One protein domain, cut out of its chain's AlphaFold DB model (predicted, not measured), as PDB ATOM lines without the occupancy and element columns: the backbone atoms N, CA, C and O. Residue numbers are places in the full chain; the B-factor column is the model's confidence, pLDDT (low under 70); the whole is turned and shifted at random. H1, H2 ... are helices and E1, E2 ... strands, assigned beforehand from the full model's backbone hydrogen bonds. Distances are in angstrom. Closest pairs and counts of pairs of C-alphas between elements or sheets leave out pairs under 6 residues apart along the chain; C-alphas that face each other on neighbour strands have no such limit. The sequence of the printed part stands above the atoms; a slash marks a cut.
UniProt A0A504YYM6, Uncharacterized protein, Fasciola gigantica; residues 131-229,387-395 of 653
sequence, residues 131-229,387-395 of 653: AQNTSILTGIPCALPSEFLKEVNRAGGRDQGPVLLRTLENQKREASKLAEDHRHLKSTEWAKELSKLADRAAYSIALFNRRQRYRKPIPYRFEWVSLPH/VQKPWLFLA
ATOM      1  N   ALA A 131     102.984  20.075  86.381       44.12
ATOM      2  CA  ALA A 131     103.455  21.167  85.530       44.12
ATOM      3  C   ALA A 131     103.713  20.705  84.084       44.12
ATOM      4  O   ALA A 131     103.359  21.406  83.147       44.12
ATOM      5  N   GLN A 132     104.247  19.495  83.884       45.16
ATOM      6  CA  GLN A 132     104.484  18.922  82.548       45.16
ATOM      7  C   GLN A 132     103.209  18.641  81.726       45.16
ATOM      8  O   GLN A 132     103.311  18.385  80.530       45.16
ATOM      9  N   ASN A 133     102.014  18.668  82.334       45.38
ATOM     10  CA  ASN A 133     100.752  18.327  81.664       45.38
ATOM     11  C   ASN A 133      99.842  19.533  81.356       45.38
ATOM     12  O   ASN A 133      98.797  19.355  80.728       45.38
ATOM     13  N   THR A 134     100.196  20.758  81.758       58.88
ATOM     14  CA  THR A 134      99.402  21.957  81.444       58.88
ATOM     15  C   THR A 134      99.786  22.535  80.081       58.88
ATOM     16  O   THR A 134     100.891  23.027  79.873       58.88
ATOM     17  N   SER A 135      98.864  22.525  79.113       70.94
ATOM     18  CA  SER A 135      99.107  23.202  77.835       70.94
ATOM     19  C   SER A 135      99.092  24.724  78.012       70.94
ATOM     20  O   SER A 135      98.204  25.273  78.665       70.94
ATOM     21  N   ILE A 136     100.048  25.423  77.382       79.69
ATOM     22  CA  ILE A 136     100.105  26.897  77.400       79.69
ATOM     23  C   ILE A 136      98.794  27.489  76.864       79.69
ATOM     24  O   ILE A 136      98.188  28.365  77.477       79.69
ATOM     25  N   LEU A 137      98.321  26.968  75.732       79.44
ATOM     26  CA  LEU A 137      97.008  27.289  75.184       79.44
ATOM     27  C   LEU A 137      95.942  26.454  75.904       79.44
ATOM     28  O   LEU A 137      95.922  25.230  75.756       79.44
ATOM     29  N   THR A 138      95.037  27.099  76.644       76.81
ATOM     30  CA  THR A 138      93.897  26.390  77.260       76.81
ATOM     31  C   THR A 138      92.755  26.167  76.266       76.81
ATOM     32  O   THR A 138      92.034  25.181  76.371       76.81
ATOM     33  N   GLY A 139      92.596  27.069  75.288       77.69
ATOM     34  CA  GLY A 139      91.445  27.114  74.378       77.69
ATOM     35  C   GLY A 139      90.153  27.638  75.023       77.69
ATOM     36  O   GLY A 139      89.129  27.721  74.348       77.69
ATOM     37  N   ILE A 140      90.184  27.997  76.313       82.44
ATOM     38  CA  ILE A 140      89.028  28.499  77.062       82.44
ATOM     39  C   ILE A 140      88.844  29.987  76.718       82.44
ATOM     40  O   ILE A 140      89.745  30.777  77.022       82.44
ATOM     41  N   PRO A 141      87.717  30.408  76.110       84.88
ATOM     42  CA  PRO A 141      87.455  31.818  75.834       84.88
ATOM     43  C   PRO A 141      87.296  32.607  77.139       84.88
ATOM     44  O   PRO A 141      86.835  32.074  78.149       84.88
ATOM     45  N   CYS A 142      87.658  33.888  77.129       86.50
ATOM     46  CA  CYS A 142      87.523  34.752  78.298       86.50
ATOM     47  C   CYS A 142      87.017  36.158  77.951       86.50
ATOM     48  O   CYS A 142      87.088  36.612  76.807       86.50
ATOM     49  N   ALA A 143      86.460  36.835  78.958       84.56
ATOM     50  CA  ALA A 143      85.948  38.192  78.820       84.56
ATOM     51  C   ALA A 143      87.072  39.187  78.480       84.56
ATOM     52  O   ALA A 143      88.225  39.012  78.882       84.56
ATOM     53  N   LEU A 144      86.727  40.258  77.756       86.06
ATOM     54  CA  LEU A 144      87.686  41.295  77.375       86.06
ATOM     55  C   LEU A 144      88.275  41.958  78.640       86.06
ATOM     56  O   LEU A 144      87.503  42.391  79.500       86.06
ATOM     57  N   PRO A 145      89.611  42.086  78.768       88.69
ATOM     58  CA  PRO A 145      90.229  42.692  79.945       88.69
ATOM     59  C   PRO A 145      89.764  44.133  80.172       88.69
ATOM     60  O   PRO A 145      89.681  44.923  79.231       88.69
ATOM     61  N   SER A 146      89.537  44.511  81.430       83.94
ATOM     62  CA  SER A 146      89.076  45.858  81.800       83.94
ATOM     63  C   SER A 146      90.024  46.969  81.329       83.94
ATOM     64  O   SER A 146      89.556  47.996  80.846       83.94
ATOM     65  N   GLU A 147      91.344  46.766  81.390       84.19
ATOM     66  CA  GLU A 147      92.322  47.725  80.848       84.19
ATOM     67  C   GLU A 147      92.269  47.824  79.315       84.19
ATOM     68  O   GLU A 147      92.351  48.923  78.770       84.19
ATOM     69  N   PHE A 148      92.045  46.707  78.612       86.62
ATOM     70  CA  PHE A 148      91.868  46.710  77.155       86.62
ATOM     71  C   PHE A 148      90.589  47.464  76.759       86.62
ATOM     72  O   PHE A 148      90.617  48.291  75.851       86.62
ATOM     73  N   LEU A 149      89.488  47.261  77.491       85.25
ATOM     74  CA  LEU A 149      88.247  48.021  77.308       85.25
ATOM     75  C   LEU A 149      88.447  49.524  77.573       85.25
ATOM     76  O   LEU A 149      87.932  50.345  76.816       85.25
ATOM     77  N   LYS A 150      89.235  49.912  78.586       85.25
ATOM     78  CA  LYS A 150      89.601  51.323  78.817       85.25
ATOM     79  C   LYS A 150      90.412  51.909  77.658       85.25
ATOM     80  O   LYS A 150      90.132  53.038  77.261       85.25
ATOM     81  N   GLU A 151      91.394  51.183  77.109       84.50
ATOM     82  CA  GLU A 151      92.162  51.656  75.945       84.50
ATOM     83  C   GLU A 151      91.287  51.767  74.683       84.50
ATOM     84  O   GLU A 151      91.338  52.797  74.012       84.50
ATOM     85  N   VAL A 152      90.427  50.782  74.394       84.19
ATOM     86  CA  VAL A 152      89.477  50.819  73.261       84.19
ATOM     87  C   VAL A 152      88.476  51.975  73.387       84.19
ATOM     88  O   VAL A 152      88.242  52.700  72.417       84.19
ATOM     89  N   ASN A 153      87.934  52.208  74.584       83.12
ATOM     90  CA  ASN A 153      87.020  53.323  74.837       83.12
ATOM     91  C   ASN A 153      87.738  54.680  74.726       83.12
ATOM     92  O   ASN A 153      87.188  55.620  74.155       83.12
ATOM     93  N   ARG A 154      88.993  54.783  75.193       82.81
ATOM     94  CA  ARG A 154      89.843  55.974  75.001       82.81
ATOM     95  C   ARG A 154      90.174  56.221  73.523       82.81
ATOM     96  O   ARG A 154      90.280  57.376  73.126       82.81
ATOM     97  N   ALA A 155      90.289  55.171  72.709       75.56
ATOM     98  CA  ALA A 155      90.437  55.255  71.253       75.56
ATOM     99  C   ALA A 155      89.115  55.565  70.507       75.56
ATOM    100  O   ALA A 155      89.054  55.489  69.279       75.56
ATOM    101  N   GLY A 156      88.035  55.901  71.226       66.75
ATOM    102  CA  GLY A 156      86.749  56.281  70.636       66.75
ATOM    103  C   GLY A 156      86.007  55.134  69.944       66.75
ATOM    104  O   GLY A 156      85.159  55.393  69.089       66.75
ATOM    105  N   GLY A 157      86.346  53.876  70.257       61.66
ATOM    106  CA  GLY A 157      85.682  52.654  69.778       61.66
ATOM    107  C   GLY A 157      85.856  52.309  68.291       61.66
ATOM    108  O   GLY A 157      85.768  51.132  67.940       61.66
ATOM    109  N   ARG A 158      86.120  53.297  67.422       61.25
ATOM    110  CA  ARG A 158      86.229  53.127  65.961       61.25
ATOM    111  C   ARG A 158      87.629  52.752  65.480       61.25
ATOM    112  O   ARG A 158      87.738  51.886  64.619       61.25
ATOM    113  N   ASP A 159      88.690  53.320  66.059       70.19
ATOM    114  CA  ASP A 159      90.068  52.919  65.734       70.19
ATOM    115  C   ASP A 159      90.671  52.023  66.824       70.19
ATOM    116  O   ASP A 159      91.550  52.404  67.595       70.19
ATOM    117  N   GLN A 160      90.176  50.786  66.897       78.12
ATOM    118  CA  GLN A 160      90.718  49.766  67.808       78.12
ATOM    119  C   GLN A 160      92.055  49.192  67.306       78.12
ATOM    120  O   GLN A 160      92.728  48.450  68.026       78.12
ATOM    121  N   GLY A 161      92.454  49.522  66.074       83.38
ATOM    122  CA  GLY A 161      93.610  48.945  65.398       83.38
ATOM    123  C   GLY A 161      94.931  49.122  66.159       83.38
ATOM    124  O   GLY A 161      95.597  48.119  66.425       83.38
ATOM    125  N   PRO A 162      95.307  50.348  66.570       86.75
ATOM    126  CA  PRO A 162      96.500  50.595  67.377       86.75
ATOM    127  C   PRO A 162      96.512  49.841  68.715       86.75
ATOM    128  O   PRO A 162      97.571  49.379  69.142       86.75
ATOM    129  N   VAL A 163      95.350  49.673  69.358       88.00
ATOM    130  CA  VAL A 163      95.217  48.960  70.643       88.00
ATOM    131  C   VAL A 163      95.427  47.455  70.448       88.00
ATOM    132  O   VAL A 163      96.204  46.833  71.177       88.00
ATOM    133  N   LEU A 164      94.805  46.869  69.418       88.88
ATOM    134  CA  LEU A 164      95.005  45.468  69.030       88.88
ATOM    135  C   LEU A 164      96.469  45.189  68.655       88.88
ATOM    136  O   LEU A 164      97.053  44.224  69.151       88.88
ATOM    137  N   LEU A 165      97.090  46.050  67.839       91.00
ATOM    138  CA  LEU A 165      98.487  45.907  67.425       91.00
ATOM    139  C   LEU A 165      99.447  45.974  68.624       91.00
ATOM    140  O   LEU A 165     100.239  45.053  68.817       91.00
ATOM    141  N   ARG A 166      99.315  46.995  69.486       92.00
ATOM    142  CA  ARG A 166     100.091  47.126  70.733       92.00
ATOM    143  C   ARG A 166      99.923  45.902  71.638       92.00
ATOM    144  O   ARG A 166     100.897  45.437  72.230       92.00
ATOM    145  N   THR A 167      98.705  45.369  71.739       92.44
ATOM    146  CA  THR A 167      98.411  44.179  72.551       92.44
ATOM    147  C   THR A 167      99.165  42.954  72.026       92.44
ATOM    148  O   THR A 167      99.843  42.282  72.803       92.44
ATOM    149  N   LEU A 168      99.130  42.707  70.710       93.25
ATOM    150  CA  LEU A 168      99.867  41.609  70.072       93.25
ATOM    151  C   LEU A 168     101.393  41.783  70.168       93.25
ATOM    152  O   LEU A 168     102.110  40.806  70.383       93.25
ATOM    153  N   GLU A 169     101.910  43.007  70.032       94.19
ATOM    154  CA  GLU A 169     103.342  43.308  70.180       94.19
ATOM    155  C   GLU A 169     103.844  43.070  71.608       94.19
ATOM    156  O   GLU A 169     104.914  42.486  71.802       94.19
ATOM    157  N   ASN A 170     103.061  43.473  72.611       93.94
ATOM    158  CA  ASN A 170     103.364  43.210  74.015       93.94
ATOM    159  C   ASN A 170     103.333  41.706  74.317       93.94
ATOM    160  O   ASN A 170     104.270  41.198  74.928       93.94
ATOM    161  N   GLN A 171     102.324  40.989  73.818       94.12
ATOM    162  CA  GLN A 171     102.204  39.531  73.938       94.12
ATOM    163  C   GLN A 171     103.358  38.784  73.259       94.12
ATOM    164  O   GLN A 171     103.919  37.858  73.842       94.12
ATOM    165  N   LYS A 172     103.788  39.219  72.066       94.94
ATOM    166  CA  LYS A 172     104.999  38.694  71.422       94.94
ATOM    167  C   LYS A 172     106.224  38.900  72.318       94.94
ATOM    168  O   LYS A 172     106.964  37.950  72.547       94.94
ATOM    169  N   ARG A 173     106.442  40.123  72.819       94.19
ATOM    170  CA  ARG A 173     107.609  40.468  73.652       94.19
ATOM    171  C   ARG A 173     107.639  39.657  74.952       94.19
ATOM    172  O   ARG A 173     108.697  39.175  75.338       94.19
ATOM    173  N   GLU A 174     106.485  39.480  75.586       93.12
ATOM    174  CA  GLU A 174     106.302  38.677  76.797       93.12
ATOM    175  C   GLU A 174     106.598  37.190  76.553       93.12
ATOM    176  O   GLU A 174     107.424  36.612  77.254       93.12
ATOM    177  N   ALA A 175     106.010  36.591  75.511       93.00
ATOM    178  CA  ALA A 175     106.258  35.192  75.160       93.00
ATOM    179  C   ALA A 175     107.720  34.938  74.738       93.00
ATOM    180  O   ALA A 175     108.297  33.929  75.138       93.00
ATOM    181  N   SER A 176     108.346  35.859  73.991       92.88
ATOM    182  CA  SER A 176     109.776  35.782  73.656       92.88
ATOM    183  C   SER A 176     110.663  35.861  74.898       92.88
ATOM    184  O   SER A 176     111.543  35.019  75.047       92.88
ATOM    185  N   LYS A 177     110.408  36.810  75.812       91.00
ATOM    186  CA  LYS A 177     111.195  36.937  77.045       91.00
ATOM    187  C   LYS A 177     111.073  35.681  77.911       91.00
ATOM    188  O   LYS A 177     112.085  35.120  78.308       91.00
ATOM    189  N   LEU A 178     109.853  35.183  78.133       89.62
ATOM    190  CA  LEU A 178     109.648  33.939  78.879       89.62
ATOM    191  C   LEU A 178     110.353  32.753  78.195       89.62
ATOM    192  O   LEU A 178     110.955  31.926  78.874       89.62
ATOM    193  N   ALA A 179     110.345  32.672  76.860       89.62
ATOM    194  CA  ALA A 179     111.083  31.634  76.135       89.62
ATOM    195  C   ALA A 179     112.606  31.720  76.345       89.62
ATOM    196  O   ALA A 179     113.274  30.687  76.318       89.62
ATOM    197  N   GLU A 180     113.161  32.916  76.546       88.50
ATOM    198  CA  GLU A 180     114.573  33.142  76.876       88.50
ATOM    199  C   GLU A 180     114.865  32.810  78.347       88.50
ATOM    200  O   GLU A 180     115.763  32.009  78.613       88.50
ATOM    201  N   ASP A 181     114.045  33.300  79.284       85.12
ATOM    202  CA  ASP A 181     114.115  32.976  80.718       85.12
ATOM    203  C   ASP A 181     114.122  31.437  80.933       85.12
ATOM    204  O   ASP A 181     114.975  30.892  81.637       85.12
ATOM    205  N   HIS A 182     113.255  30.692  80.228       85.44
ATOM    206  CA  HIS A 182     113.218  29.218  80.269       85.44
ATOM    207  C   HIS A 182     114.429  28.528  79.623       85.44
ATOM    208  O   HIS A 182     114.804  27.441  80.066       85.44
ATOM    209  N   ARG A 183     115.088  29.132  78.621       86.00
ATOM    210  CA  ARG A 183     116.364  28.609  78.081       86.00
ATOM    211  C   ARG A 183     117.478  28.727  79.116       86.00
ATOM    212  O   ARG A 183     118.256  27.787  79.261       86.00
ATOM    213  N   HIS A 184     117.526  29.830  79.866       83.00
ATOM    214  CA  HIS A 184     118.486  30.005  80.959       83.00
ATOM    215  C   HIS A 184     118.251  29.001  82.101       83.00
ATOM    216  O   HIS A 184     119.213  28.420  82.600       83.00
ATOM    217  N   LEU A 185     116.989  28.688  82.423       79.69
ATOM    218  CA  LEU A 185     116.618  27.593  83.336       79.69
ATOM    219  C   LEU A 185     116.766  26.174  82.736       79.69
ATOM    220  O   LEU A 185     116.343  25.198  83.353       79.69
ATOM    221  N   LYS A 186     117.348  26.029  81.535       82.56
ATOM    222  CA  LYS A 186     117.518  24.757  80.796       82.56
ATOM    223  C   LYS A 186     116.207  24.010  80.477       82.56
ATOM    224  O   LYS A 186     116.250  22.866  80.020       82.56
ATOM    225  N   SER A 187     115.042  24.641  80.634       83.56
ATOM    226  CA  SER A 187     113.733  24.032  80.375       83.56
ATOM    227  C   SER A 187     113.385  24.082  78.882       83.56
ATOM    228  O   SER A 187     112.636  24.934  78.398       83.56
ATOM    229  N   THR A 188     113.985  23.170  78.110       84.50
ATOM    230  CA  THR A 188     113.912  23.222  76.636       84.50
ATOM    231  C   THR A 188     112.514  22.973  76.062       84.50
ATOM    232  O   THR A 188     112.270  23.337  74.915       84.50
ATOM    233  N   GLU A 189     111.600  22.367  76.823       86.19
ATOM    234  CA  GLU A 189     110.222  22.087  76.397       86.19
ATOM    235  C   GLU A 189     109.358  23.349  76.483       86.19
ATOM    236  O   GLU A 189     108.852  23.817  75.460       86.19
ATOM    237  N   TRP A 190     109.294  23.985  77.658       86.19
ATOM    238  CA  TRP A 190     108.614  25.271  77.824       86.19
ATOM    239  C   TRP A 190     109.194  26.355  76.918       86.19
ATOM    240  O   TRP A 190     108.436  27.086  76.283       86.19
ATOM    241  N   ALA A 191     110.522  26.413  76.770       88.38
ATOM    242  CA  ALA A 191     111.165  27.329  75.834       88.38
ATOM    243  C   ALA A 191     110.675  27.151  74.384       88.38
ATOM    244  O   ALA A 191     110.545  28.143  73.664       88.38
ATOM    245  N   LYS A 192     110.378  25.919  73.937       89.00
ATOM    246  CA  LYS A 192     109.821  25.649  72.596       89.00
ATOM    247  C   LYS A 192     108.362  26.088  72.495       89.00
ATOM    248  O   LYS A 192     108.020  26.773  71.534       89.00
ATOM    249  N   GLU A 193     107.513  25.756  73.469       90.12
ATOM    250  CA  GLU A 193     106.093  26.148  73.433       90.12
ATOM    251  C   GLU A 193     105.894  27.669  73.565       90.12
ATOM    252  O   GLU A 193     105.087  28.253  72.841       90.12
ATOM    253  N   LEU A 194     106.692  28.345  74.398       92.00
ATOM    254  CA  LEU A 194     106.708  29.809  74.491       92.00
ATOM    255  C   LEU A 194     107.245  30.463  73.206       92.00
ATOM    256  O   LEU A 194     106.699  31.474  72.764       92.00
ATOM    257  N   SER A 195     108.241  29.853  72.544       91.88
ATOM    258  CA  SER A 195     108.696  30.312  71.218       91.88
ATOM    259  C   SER A 195     107.568  30.209  70.182       91.88
ATOM    260  O   SER A 195     107.280  31.191  69.505       91.88
ATOM    261  N   LYS A 196     106.835  29.082  70.128       91.19
ATOM    262  CA  LYS A 196     105.654  28.924  69.254       91.19
ATOM    263  C   LYS A 196     104.559  29.961  69.544       91.19
ATOM    264  O   LYS A 196     103.910  30.436  68.613       91.19
ATOM    265  N   LEU A 197     104.338  30.319  70.813       91.19
ATOM    266  CA  LEU A 197     103.384  31.367  71.191       91.19
ATOM    267  C   LEU A 197     103.830  32.743  70.666       91.19
ATOM    268  O   LEU A 197     103.017  33.474  70.094       91.19
ATOM    269  N   ALA A 198     105.121  33.069  70.788       92.88
ATOM    270  CA  ALA A 198     105.702  34.292  70.237       92.88
ATOM    271  C   ALA A 198     105.640  34.331  68.696       92.88
ATOM    272  O   ALA A 198     105.300  35.368  68.122       92.88
ATOM    273  N   ASP A 199     105.882  33.203  68.024       91.25
ATOM    274  CA  ASP A 199     105.751  33.068  66.568       91.25
ATOM    275  C   ASP A 199     104.293  33.226  66.110       91.25
ATOM    276  O   ASP A 199     104.021  33.920  65.127       91.25
ATOM    277  N   ARG A 200     103.323  32.672  66.853       89.25
ATOM    278  CA  ARG A 200     101.885  32.866  66.587       89.25
ATOM    279  C   ARG A 200     101.463  34.327  66.776       89.25
ATOM    280  O   ARG A 200     100.665  34.832  65.982       89.25
ATOM    281  N   ALA A 201     102.021  35.031  67.763       91.56
ATOM    282  CA  ALA A 201     101.825  36.471  67.925       91.56
ATOM    283  C   ALA A 201     102.464  37.263  66.766       91.56
ATOM    284  O   ALA A 201     101.812  38.119  66.172       91.56
ATOM    285  N   ALA A 202     103.693  36.926  66.354       91.75
ATOM    286  CA  ALA A 202     104.367  37.543  65.209       91.75
ATOM    287  C   ALA A 202     103.607  37.337  63.883       91.75
ATOM    288  O   ALA A 202     103.447  38.282  63.107       91.75
ATOM    289  N   TYR A 203     103.075  36.134  63.649       91.12
ATOM    290  CA  TYR A 203     102.210  35.837  62.506       91.12
ATOM    291  C   TYR A 203     100.907  36.649  62.558       91.12
ATOM    292  O   TYR A 203     100.489  37.217  61.549       91.12
ATOM    293  N   SER A 204     100.301  36.777  63.743       90.56
ATOM    294  CA  SER A 204      99.095  37.589  63.951       90.56
ATOM    295  C   SER A 204      99.344  39.073  63.657       90.56
ATOM    296  O   SER A 204      98.529  39.694  62.982       90.56
ATOM    297  N   ILE A 205     100.497  39.629  64.055       91.88
ATOM    298  CA  ILE A 205     100.923  41.001  63.711       91.88
ATOM    299  C   ILE A 205     101.098  41.161  62.192       91.88
ATOM    300  O   ILE A 205     100.604  42.121  61.599       91.88
ATOM    301  N   ALA A 206     101.767  40.211  61.529       89.88
ATOM    302  CA  ALA A 206     101.954  40.250  60.078       89.88
ATOM    303  C   ALA A 206     100.612  40.194  59.319       89.88
ATOM    304  O   ALA A 206     100.406  40.934  58.352       89.88
ATOM    305  N   LEU A 207      99.677  39.363  59.784       88.31
ATOM    306  CA  LEU A 207      98.333  39.240  59.223       88.31
ATOM    307  C   LEU A 207      97.457  40.468  59.513       88.31
ATOM    308  O   LEU A 207      96.722  40.903  58.624       88.31
ATOM    309  N   PHE A 208      97.572  41.060  60.704       89.62
ATOM    310  CA  PHE A 208      96.929  42.323  61.067       89.62
ATOM    311  C   PHE A 208      97.356  43.438  60.106       89.62
ATOM    312  O   PHE A 208      96.524  43.997  59.388       89.62
ATOM    313  N   ASN A 209      98.668  43.667  59.990       89.75
ATOM    314  CA  ASN A 209      99.254  44.680  59.109       89.75
ATOM    315  C   ASN A 209      98.884  44.444  57.633       89.75
ATOM    316  O   ASN A 209      98.691  45.391  56.868       89.75
ATOM    317  N   ARG A 210      98.735  43.179  57.217       85.88
ATOM    318  CA  ARG A 210      98.237  42.814  55.885       85.88
ATOM    319  C   ARG A 210      96.758  43.171  55.707       85.88
ATOM    320  O   ARG A 210      96.411  43.754  54.684       85.88
ATOM    321  N   ARG A 211      95.881  42.839  56.660       83.50
ATOM    322  CA  ARG A 211      94.429  43.089  56.562       83.50
ATOM    323  C   ARG A 211      94.065  44.567  56.676       83.50
ATOM    324  O   ARG A 211      93.196  45.010  55.927       83.50
ATOM    325  N   GLN A 212      94.788  45.330  57.497       83.19
ATOM    326  CA  GLN A 212      94.645  46.783  57.614       83.19
ATOM    327  C   GLN A 212      94.883  47.483  56.262       83.19
ATOM    328  O   GLN A 212      94.059  48.290  55.835       83.19
ATOM    329  N   ARG A 213      95.932  47.093  55.513       82.44
ATOM    330  CA  ARG A 213      96.203  47.600  54.146       82.44
ATOM    331  C   ARG A 213      95.065  47.333  53.154       82.44
ATOM    332  O   ARG A 213      94.855  48.132  52.250       82.44
ATOM    333  N   TYR A 214      94.334  46.231  53.322       79.50
ATOM    334  CA  TYR A 214      93.177  45.878  52.489       79.50
ATOM    335  C   TYR A 214      91.833  46.359  53.067       79.50
ATOM    336  O   TYR A 214      90.794  45.943  52.560       79.50
ATOM    337  N   ARG A 215      91.841  47.185  54.129       75.12
ATOM    338  CA  ARG A 215      90.653  47.649  54.876       75.12
ATOM    339  C   ARG A 215      89.658  46.522  55.213       75.12
ATOM    340  O   ARG A 215      88.448  46.723  55.184       75.12
ATOM    341  N   LYS A 216      90.160  45.320  55.518       75.94
ATOM    342  CA  LYS A 216      89.312  44.176  55.895       75.94
ATOM    343  C   LYS A 216      89.068  44.155  57.404       75.94
ATOM    344  O   LYS A 216      90.031  44.376  58.140       75.94
ATOM    345  N   PRO A 217      87.854  43.801  57.866       70.50
ATOM    346  CA  PRO A 217      87.592  43.611  59.286       70.50
ATOM    347  C   PRO A 217      88.521  42.540  59.866       70.50
ATOM    348  O   PRO A 217      88.883  41.548  59.209       70.50
ATOM    349  N   ILE A 218      88.921  42.771  61.112       81.94
ATOM    350  CA  ILE A 218      89.837  41.914  61.859       81.94
ATOM    351  C   ILE A 218      89.093  41.449  63.115       81.94
ATOM    352  O   ILE A 218      89.205  42.095  64.157       81.94
ATOM    353  N   PRO A 219      88.289  40.371  63.019       84.44
ATOM    354  CA  PRO A 219      87.628  39.809  64.184       84.44
ATOM    355  C   PRO A 219      88.670  39.254  65.155       84.44
ATOM    356  O   PRO A 219      89.700  38.705  64.746       84.44
ATOM    357  N   TYR A 220      88.397  39.385  66.446       88.12
ATOM    358  CA  TYR A 220      89.292  38.945  67.510       88.12
ATOM    359  C   TYR A 220      88.508  38.366  68.687       88.12
ATOM    360  O   TYR A 220      87.297  38.540  68.792       88.12
ATOM    361  N   ARG A 221      89.206  37.667  69.577       88.75
ATOM    362  CA  ARG A 221      88.682  37.163  70.851       88.75
ATOM    363  C   ARG A 221      89.801  37.103  71.886       88.75
ATOM    364  O   ARG A 221      90.976  37.183  71.522       88.75
ATOM    365  N   PHE A 222      89.439  36.919  73.149       90.31
ATOM    366  CA  PHE A 222      90.394  36.589  74.202       90.31
ATOM    367  C   PHE A 222      90.217  35.137  74.663       90.31
ATOM    368  O   PHE A 222      89.100  34.617  74.697       90.31
ATOM    369  N   GLU A 223      91.327  34.484  74.998       90.38
ATOM    370  CA  GLU A 223      91.380  33.138  75.583       90.38
ATOM    371  C   GLU A 223      92.314  33.143  76.798       90.38
ATOM    372  O   GLU A 223      93.269  33.923  76.847       90.38
ATOM    373  N   TRP A 224      92.087  32.259  77.768       88.19
ATOM    374  CA  TRP A 224      93.043  32.047  78.853       88.19
ATOM    375  C   TRP A 224      94.295  31.324  78.344       88.19
ATOM    376  O   TRP A 224      94.217  30.298  77.661       88.19
ATOM    377  N   VAL A 225      95.465  31.837  78.713       89.75
ATOM    378  CA  VAL A 225      96.768  31.227  78.434       89.75
ATOM    379  C   VAL A 225      97.512  31.019  79.748       89.75
ATOM    380  O   VAL A 225      97.614  31.934  80.564       89.75
ATOM    381  N   SER A 226      98.017  29.804  79.942       89.19
ATOM    382  CA  SER A 226      98.812  29.386  81.097       89.19
ATOM    383  C   SER A 226     100.287  29.656  80.808       89.19
ATOM    384  O   SER A 226     100.924  28.919  80.058       89.19
ATOM    385  N   LEU A 227     100.832  30.730  81.374       88.50
ATOM    386  CA  LEU A 227     102.217  31.150  81.174       88.50
ATOM    387  C   LEU A 227     103.085  30.658  82.344       88.50
ATOM    388  O   LEU A 227     102.984  31.229  83.436       88.50
ATOM    389  N   PRO A 228     103.954  29.647  82.158       87.12
ATOM    390  CA  PRO A 228     104.908  29.255  83.187       87.12
ATOM    391  C   PRO A 228     105.948  30.369  83.358       87.12
ATOM    392  O   PRO A 228     106.733  30.647  82.452       87.12
ATOM    393  N   HIS A 229     105.954  31.016  84.515       85.50
ATOM    394  CA  HIS A 229     106.915  32.046  84.886       85.50
ATOM    395  C   HIS A 229     108.047  31.441  85.714       85.50
ATOM    396  O   HIS A 229     107.814  30.615  86.595       85.50
ATOM    397  N   VAL A 387     101.084  31.172  85.683       86.06
ATOM    398  CA  VAL A 387     100.255  32.385  85.683       86.06
ATOM    399  C   VAL A 387      99.230  32.312  84.552       86.06
ATOM    400  O   VAL A 387      99.596  32.328  83.377       86.06
ATOM    401  N   GLN A 388      97.939  32.265  84.882       88.06
ATOM    402  CA  GLN A 388      96.877  32.393  83.880       88.06
ATOM    403  C   GLN A 388      96.668  33.861  83.492       88.06
ATOM    404  O   GLN A 388      96.505  34.727  84.352       88.06
ATOM    405  N   LYS A 389      96.648  34.144  82.186       90.50
ATOM    406  CA  LYS A 389      96.502  35.498  81.634       90.50
ATOM    407  C   LYS A 389      95.512  35.511  80.461       90.50
ATOM    408  O   LYS A 389      95.540  34.577  79.658       90.50
ATOM    409  N   PRO A 390      94.658  36.543  80.310       91.31
ATOM    410  CA  PRO A 390      93.851  36.707  79.106       91.31
ATOM    411  C   PRO A 390      94.747  37.116  77.927       91.31
ATOM    412  O   PRO A 390      95.511  38.082  78.008       91.31
ATOM    413  N   TRP A 391      94.650  36.382  76.824       92.31
ATOM    414  CA  TRP A 391      95.517  36.506  75.654       92.31
ATOM    415  C   TRP A 391      94.699  36.756  74.388       92.31
ATOM    416  O   TRP A 391      93.605  36.217  74.240       92.31
ATOM    417  N   LEU A 392      95.213  37.589  73.481       92.50
ATOM    418  CA  LEU A 392      94.474  38.075  72.316       92.50
ATOM    419  C   LEU A 392      94.737  37.164  71.116       92.50
ATOM    420  O   LEU A 392      95.880  36.970  70.705       92.50
ATOM    421  N   PHE A 393      93.666  36.662  70.509       90.00
ATOM    422  CA  PHE A 393      93.731  35.877  69.285       90.00
ATOM    423  C   PHE A 393      92.886  36.529  68.195       90.00
ATOM    424  O   PHE A 393      91.705  36.822  68.383       90.00
ATOM    425  N   LEU A 394      93.492  36.744  67.026       88.62
ATOM    426  CA  LEU A 394      92.754  37.164  65.839       88.62
ATOM    427  C   LEU A 394      91.999  35.948  65.291       88.62
ATOM    428  O   LEU A 394      92.602  34.919  64.984       88.62
ATOM    429  N   ALA A 395      90.682  36.058  65.158       79.00
ATOM    430  CA  ALA A 395      89.803  34.963  64.761       79.00
ATOM    431  C   ALA A 395      89.709  34.861  63.228       79.00
ATOM    432  O   ALA A 395      88.648  34.998  62.622       79.00
TER     433      ALA A 395
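What this domain is: This is residues 131 to 229 and 387 to 395 of the 653 residues of an uncharacterized protein of Fasciola gigantica (UniProt A0A504YYM6). A small, strongly twisted sheet of three strands is covered by a long hairpin of two helices, H2 and H3, while a short helix, H1, sits off the sheet near the start of H2. The printed part has 108 residues, with E1 H1 H2 H3 E2 E3 along the chain; the sheet runs E1 E2 E3, antiparallel, and the class is mixed, helices and strands. It is compact, with a radius of gyration of the C-alphas of 14.7 A, yet elongated, spanning 44 by 26 by 20 A.

Where its parts are: Find C-alpha 137 at (97.008, 27.289, 75.184), where E1, residues 137 to 142, begins. E2 is residues 220 to 229, 25.7 A long, and bends by 51 degrees at residue 224; E3, residues 387 to 394, runs 21.7 A to C-alpha 394 at (92.754, 37.164, 65.839). H2, residues 161 to 184, is 34.9 A long, H3, residues 188 to 213, is 37.6 A, and H1, residues 146 to 154, is 12.2 A.

How they stand to each other: Look between E1 and E2 for N 142 and O 222, 2.9 A apart, and between E2 and E3 for N 227 and O 387, 2.8 A, both within hydrogen-bond range. H2 is on the sheet at a height of 8.8 A, over E2 and E3, slantwise to the strands at 45 degrees to E3 on the local plane. H3 is on it at 9.9 A, along the strands. H2 and H3 form a hairpin and touch, closest at the C-alphas of Ala 179 and Ala 191, 4.3 A, with a shallow tilt of 19 degrees, opposite ways. H1 and H2, also a hairpin, only just touch, with 3 pairs of C-alphas within 8 A, made in H2 by residue 163 alone; the closest are those of Val 152 and Val 163, 6.6 A. H1 and H3 are apart. Every O i to N i+4 pair is within hydrogen-bond range in H1 and H2, and 21 of 22 in H3.

The domain as a whole: The C-alphas farthest apart, those of Gly 156 and Lys 186, are 45.2 A apart. Residues 230 to 386 are not printed, and C-alphas 229 and 387 stand 6.7 A apart across the cut. Of the links printed whole, none is long. Look for pLDDT under 70 at residues 131 to 134 and 156 to 158.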